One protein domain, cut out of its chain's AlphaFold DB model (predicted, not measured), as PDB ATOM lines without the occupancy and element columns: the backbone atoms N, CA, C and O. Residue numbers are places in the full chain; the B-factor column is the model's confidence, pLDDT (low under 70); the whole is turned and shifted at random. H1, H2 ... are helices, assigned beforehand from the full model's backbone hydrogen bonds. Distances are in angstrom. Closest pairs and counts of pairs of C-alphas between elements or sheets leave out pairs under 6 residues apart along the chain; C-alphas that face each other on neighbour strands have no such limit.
ATOM      1  N   LYS A 521     -31.770 -23.406 -40.691       59.38
ATOM      2  CA  LYS A 521     -30.571 -22.992 -41.449       59.38
ATOM      3  C   LYS A 521     -30.076 -24.062 -42.419       59.38
ATOM      4  O   LYS A 521     -29.074 -24.733 -42.189       59.38
ATOM      5  N   ARG A 522     -30.729 -24.139 -43.584       65.12
ATOM      6  CA  ARG A 522     -30.105 -24.706 -44.788       65.12
ATOM      7  C   ARG A 522     -29.027 -23.735 -45.282       65.12
ATOM      8  O   ARG A 522     -29.344 -22.760 -45.957       65.12
ATOM      9  N   PHE A 523     -27.775 -23.977 -44.900       71.81
ATOM     10  CA  PHE A 523     -26.624 -23.208 -45.382       71.81
ATOM     11  C   PHE A 523     -26.492 -23.298 -46.909       71.81
ATOM     12  O   PHE A 523     -26.867 -24.306 -47.511       71.81
ATOM     13  N   HIS A 524     -25.950 -22.253 -47.545       81.31
ATOM     14  CA  HIS A 524     -25.729 -22.286 -48.993       81.31
ATOM     15  C   HIS A 524     -24.650 -23.333 -49.331       81.31
ATOM     16  O   HIS A 524     -23.660 -23.410 -48.595       81.31
ATOM     17  N   PRO A 525     -24.761 -24.103 -50.434       81.88
ATOM     18  CA  PRO A 525     -23.752 -25.104 -50.799       81.88
ATOM     19  C   PRO A 525     -22.323 -24.546 -50.855       81.88
ATOM     20  O   PRO A 525     -21.384 -25.204 -50.415       81.88
ATOM     21  N   ASP A 526     -22.153 -23.297 -51.295       84.69
ATOM     22  CA  ASP A 526     -20.840 -22.641 -51.338       84.69
ATOM     23  C   ASP A 526     -20.290 -22.280 -49.950       84.69
ATOM     24  O   ASP A 526     -19.076 -22.221 -49.772       84.69
ATOM     25  N   GLN A 527     -21.143 -22.049 -48.945       86.94
ATOM     26  CA  GLN A 527     -20.694 -21.838 -47.562       86.94
ATOM     27  C   GLN A 527     -20.147 -23.145 -46.985       86.94
ATOM     28  O   GLN A 527     -19.033 -23.166 -46.466       86.94
ATOM     29  N   ILE A 528     -20.888 -24.243 -47.176       85.81
ATOM     30  CA  ILE A 528     -20.462 -25.602 -46.818       85.81
ATOM     31  C   ILE A 528     -19.122 -25.936 -47.488       85.81
ATOM     32  O   ILE A 528     -18.171 -26.311 -46.806       85.81
ATOM     33  N   ARG A 529     -19.016 -25.725 -48.807       89.69
ATOM     34  CA  ARG A 529     -17.799 -25.988 -49.587       89.69
ATOM     35  C   ARG A 529     -16.613 -25.128 -49.152       89.69
ATOM     36  O   ARG A 529     -15.496 -25.632 -49.063       89.69
ATOM     37  N   ASN A 530     -16.828 -23.850 -48.839       90.69
ATOM     38  CA  ASN A 530     -15.763 -22.983 -48.334       90.69
ATOM     39  C   ASN A 530     -15.253 -23.435 -46.954       90.69
ATOM     40  O   ASN A 530     -14.037 -23.478 -46.757       90.69
ATOM     41  N   SER A 531     -16.132 -23.843 -46.030       89.38
ATOM     42  CA  SER A 531     -15.710 -24.440 -44.751       89.38
ATOM     43  C   SER A 531     -14.989 -25.777 -44.950       89.38
ATOM     44  O   SER A 531     -13.919 -25.973 -44.378       89.38
ATOM     45  N   ALA A 532     -15.484 -26.644 -45.840       91.56
ATOM     46  CA  ALA A 532     -14.839 -27.909 -46.200       91.56
ATOM     47  C   ALA A 532     -13.411 -27.707 -46.747       91.56
ATOM     48  O   ALA A 532     -12.488 -28.444 -46.396       91.56
ATOM     49  N   ILE A 533     -13.201 -26.673 -47.571       92.44
ATOM     50  CA  ILE A 533     -11.874 -26.283 -48.069       92.44
ATOM     51  C   ILE A 533     -10.989 -25.796 -46.915       92.44
ATOM     52  O   ILE A 533      -9.847 -26.238 -46.803       92.44
ATOM     53  N   GLN A 534     -11.492 -24.949 -46.010       90.88
ATOM     54  CA  GLN A 534     -10.723 -24.503 -44.836       90.88
ATOM     55  C   GLN A 534     -10.316 -25.679 -43.930       90.88
ATOM     56  O   GLN A 534      -9.156 -25.746 -43.514       90.88
ATOM     57  N   TYR A 535     -11.215 -26.639 -43.684       92.94
ATOM     58  CA  TYR A 535     -10.918 -27.886 -42.969       92.94
ATOM     59  C   TYR A 535      -9.810 -28.688 -43.654       92.94
ATOM     60  O   TYR A 535      -8.785 -29.010 -43.046       92.94
ATOM     61  N   ALA A 536      -9.977 -28.969 -44.949       93.31
ATOM     62  CA  ALA A 536      -9.032 -29.760 -45.722       93.31
ATOM     63  C   ALA A 536      -7.636 -29.115 -45.766       93.31
ATOM     64  O   ALA A 536      -6.632 -29.820 -45.645       93.31
ATOM     65  N   ILE A 537      -7.553 -27.782 -45.850       93.69
ATOM     66  CA  ILE A 537      -6.291 -27.033 -45.783       93.69
ATOM     67  C   ILE A 537      -5.643 -27.164 -44.397       93.69
ATOM     68  O   ILE A 537      -4.444 -27.435 -44.317       93.69
ATOM     69  N   ARG A 538      -6.406 -27.042 -43.299       91.25
ATOM     70  CA  ARG A 538      -5.897 -27.243 -41.922       91.25
ATOM     71  C   ARG A 538      -5.361 -28.667 -41.719       91.25
ATOM     72  O   ARG A 538      -4.283 -28.844 -41.151       91.25
ATOM     73  N   LYS A 539      -6.107 -29.666 -42.201       92.94
ATOM     74  CA  LYS A 539      -5.848 -31.103 -42.021       92.94
ATOM     75  C   LYS A 539      -4.670 -31.607 -42.858       92.94
ATOM     76  O   LYS A 539      -3.774 -32.254 -42.324       92.94
ATOM     77  N   THR A 540      -4.640 -31.278 -44.151       92.19
ATOM     78  CA  THR A 540      -3.585 -31.719 -45.089       92.19
ATOM     79  C   THR A 540      -2.360 -30.802 -45.111       92.19
ATOM     80  O   THR A 540      -1.305 -31.201 -45.601       92.19
ATOM     81  N   LYS A 541      -2.482 -29.568 -44.594       92.75
ATOM     82  CA  LYS A 541      -1.477 -28.490 -44.685       92.75
ATOM     83  C   LYS A 541      -1.116 -28.108 -46.131       92.75
ATOM     84  O   LYS A 541      -0.049 -27.549 -46.377       92.75
ATOM     85  N   ARG A 542      -2.004 -28.402 -47.088       88.56
ATOM     86  CA  ARG A 542      -1.853 -28.136 -48.526       88.56
ATOM     87  C   ARG A 542      -3.056 -27.337 -49.027       88.56
ATOM     88  O   ARG A 542      -4.191 -27.666 -48.706       88.56
ATOM     89  N   SER A 543      -2.805 -26.289 -49.813       83.25
ATOM     90  CA  SER A 543      -3.840 -25.413 -50.389       83.25
ATOM     91  C   SER A 543      -4.469 -25.945 -51.680       83.25
ATOM     92  O   SER A 543      -5.504 -25.442 -52.103       83.25
ATOM     93  N   ILE A 544      -3.822 -26.920 -52.328       88.44
ATOM     94  CA  ILE A 544      -4.244 -27.564 -53.576       88.44
ATOM     95  C   ILE A 544      -3.747 -29.017 -53.536       88.44
ATOM     96  O   ILE A 544      -2.616 -29.271 -53.117       88.44
ATOM     97  N   GLY A 545      -4.560 -29.972 -53.996       92.19
ATOM     98  CA  GLY A 545      -4.135 -31.358 -54.223       92.19
ATOM     99  C   GLY A 545      -5.273 -32.377 -54.127       92.19
ATOM    100  O   GLY A 545      -6.349 -32.073 -53.618       92.19
ATOM    101  N   PHE A 546      -5.020 -33.607 -54.588       94.06
ATOM    102  CA  PHE A 546      -5.981 -34.718 -54.499       94.06
ATOM    103  C   PHE A 546      -6.371 -35.037 -53.046       94.06
ATOM    104  O   PHE A 546      -7.546 -35.228 -52.750       94.06
ATOM    105  N   GLU A 547      -5.402 -35.029 -52.127       92.56
ATOM    106  CA  GLU A 547      -5.634 -35.230 -50.689       92.56
ATOM    107  C   GLU A 547      -6.591 -34.182 -50.104       92.56
ATOM    108  O   GLU A 547      -7.496 -34.531 -49.351       92.56
ATOM    109  N   MET A 548      -6.426 -32.908 -50.485       96.38
ATOM    110  CA  MET A 548      -7.304 -31.825 -50.040       96.38
ATOM    111  C   MET A 548      -8.728 -32.047 -50.559       96.38
ATOM    112  O   MET A 548      -9.669 -32.039 -49.774       96.38
ATOM    113  N   TRP A 549      -8.898 -32.316 -51.858       95.31
ATOM    114  CA  TRP A 549     -10.223 -32.573 -52.436       95.31
ATOM    115  C   TRP A 549     -10.898 -33.832 -51.882       95.31
ATOM    116  O   TRP A 549     -12.113 -33.836 -51.702       95.31
ATOM    117  N   LYS A 550     -10.130 -34.871 -51.536       96.56
ATOM    118  CA  LYS A 550     -10.648 -36.054 -50.837       96.56
ATOM    119  C   LYS A 550     -11.227 -35.688 -49.467       96.56
ATOM    120  O   LYS A 550     -12.302 -36.166 -49.122       96.56
ATOM    121  N   GLU A 551     -10.555 -34.824 -48.707       94.31
ATOM    122  CA  GLU A 551     -11.062 -34.353 -47.411       94.31
ATOM    123  C   GLU A 551     -12.242 -33.375 -47.545       94.31
ATOM    124  O   GLU A 551     -13.167 -33.450 -46.741       94.31
ATOM    125  N   VAL A 552     -12.280 -32.537 -48.591       94.12
ATOM    126  CA  VAL A 552     -13.463 -31.716 -48.929       94.12
ATOM    127  C   VAL A 552     -14.683 -32.606 -49.184       94.12
ATOM    128  O   VAL A 552     -15.734 -32.385 -48.595       94.12
ATOM    129  N   ILE A 553     -14.537 -33.647 -50.011       92.56
ATOM    130  CA  ILE A 553     -15.630 -34.576 -50.341       92.56
ATOM    131  C   ILE A 553     -16.053 -35.400 -49.114       92.56
ATOM    132  O   ILE A 553     -17.244 -35.617 -48.912       92.56
ATOM    133  N   ASN A 554     -15.116 -35.828 -48.260       92.50
ATOM    134  CA  ASN A 554     -15.459 -36.472 -46.986       92.50
ATOM    135  C   ASN A 554     -16.300 -35.540 -46.097       92.50
ATOM    136  O   ASN A 554     -17.328 -35.962 -45.579       92.50
ATOM    137  N   PHE A 555     -15.903 -34.272 -45.958       91.12
ATOM    138  CA  PHE A 555     -16.610 -33.283 -45.140       91.12
ATOM    139  C   PHE A 555     -18.003 -32.945 -45.701       91.12
ATOM    140  O   PHE A 555     -18.973 -32.896 -44.944       91.12
ATOM    141  N   GLU A 556     -18.132 -32.786 -47.024       88.62
ATOM    142  CA  GLU A 556     -19.429 -32.619 -47.705       88.62
ATOM    143  C   GLU A 556     -20.346 -33.849 -47.535       88.62
ATOM    144  O   GLU A 556     -21.562 -33.697 -47.465       88.62
ATOM    145  N   ASN A 557     -19.789 -35.059 -47.399       87.94
ATOM    146  CA  ASN A 557     -20.561 -36.283 -47.149       87.94
ATOM    147  C   ASN A 557     -20.897 -36.524 -45.662       87.94
ATOM    148  O   ASN A 557     -21.916 -37.146 -45.366       87.94
ATOM    149  N   GLU A 558     -20.066 -36.072 -44.715       84.62
ATOM    150  CA  GLU A 558     -20.292 -36.292 -43.276       84.62
ATOM    151  C   GLU A 558     -21.405 -35.410 -42.684       84.62
ATOM    152  O   GLU A 558     -21.934 -35.734 -41.621       84.62
ATOM    153  N   GLY A 559     -21.766 -34.295 -43.331       71.31
ATOM    154  CA  GLY A 559     -22.880 -33.430 -42.912       71.31
ATOM    155  C   GLY A 559     -22.648 -32.604 -41.635       71.31
ATOM    156  O   GLY A 559     -23.531 -31.857 -41.214       71.31
ATOM    157  N   LYS A 560     -21.471 -32.708 -41.005       69.69
ATOM    158  CA  LYS A 560     -21.121 -32.080 -39.712       69.69
ATOM    159  C   LYS A 560     -20.672 -30.622 -39.851       69.69
ATOM    160  O   LYS A 560     -19.651 -30.211 -39.310       69.69
ATOM    161  N   TYR A 561     -21.445 -29.815 -40.568       67.19
ATOM    162  CA  TYR A 561     -21.053 -28.442 -40.912       67.19
ATOM    163  C   TYR A 561     -20.950 -27.495 -39.699       67.19
ATOM    164  O   TYR A 561     -20.304 -26.456 -39.778       67.19
ATOM    165  N   PHE A 562     -21.577 -27.853 -38.574       58.25
ATOM    166  CA  PHE A 562     -21.785 -26.990 -37.405       58.25
ATOM    167  C   PHE A 562     -20.546 -26.721 -36.531       58.25
ATOM    168  O   PHE A 562     -20.616 -25.850 -35.669       58.25
ATOM    169  N   GLU A 563     -19.434 -27.443 -36.710       62.31
ATOM    170  CA  GLU A 563     -18.201 -27.218 -35.927       62.31
ATOM    171  C   GLU A 563     -17.207 -26.253 -36.613       62.31
ATOM    172  O   GLU A 563     -16.258 -25.796 -35.975       62.31
ATOM    173  N   GLU A 564     -17.419 -25.908 -37.893       56.12
ATOM    174  CA  GLU A 564     -16.514 -25.054 -38.693       56.12
ATOM    175  C   GLU A 564     -17.229 -23.998 -39.574       56.12
ATOM    176  O   GLU A 564     -16.639 -23.473 -40.528       56.12
ATOM    177  N   LEU A 565     -18.480 -23.661 -39.238       53.91
ATOM    178  CA  LEU A 565     -19.239 -22.501 -39.739       53.91
ATOM    179  C   LEU A 565     -19.402 -21.442 -38.636       53.91
ATOM    180  O   LEU A 565     -19.162 -20.254 -38.948       53.91
TER     181      LEU A 565
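AT A GLANCE: This is residues 521 to 565 of the 565 residues of an uncharacterized protein of Kwoniella pini CBS 10737 (UniProt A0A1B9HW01). The longest helix, H1, crosses the second helix, H2, near their middles as a steep X, the chain turning back between them through a tight link. The stretch before H1 leads away at one end, and residues 559 to 565 fold back from H2 toward the H1 side. The printed part has 45 residues with two named helices, H1 then H2, and no named strand; the class is all helix. It is compact, with a radius of gyration of the C-alphas of 9.9 A, and elongated, spanning 30 by 16 by 15 A.

IN THESE COORDINATES: H1, residues 525 to 540, begins at C-alpha 525 (-23.752, -25.104, -50.799) and is 22.0 A long from first to last C-alpha. H2, residues 546 to 558, measures 18.3 A and ends at C-alpha 558 (-20.292, -36.292, -43.276).

HOW THE PARTS SIT: H1 and H2 touch, the closest C-alphas being those of Ala 532 and Val 552, 4.9 A apart. They run opposite ways at a steep tilt of 52 degrees. In H1 and H2 every O i to N i+4 pair is within hydrogen-bond range.

THE WHOLE: The C-alphas farthest apart, those of Lys 521 and Gly 545, are 30.5 A apart. The printed part has no cut and ends at the chain's last residue, Leu 565. No link is long. Residues 521 to 522 and 560 to 565 have pLDDT under 70.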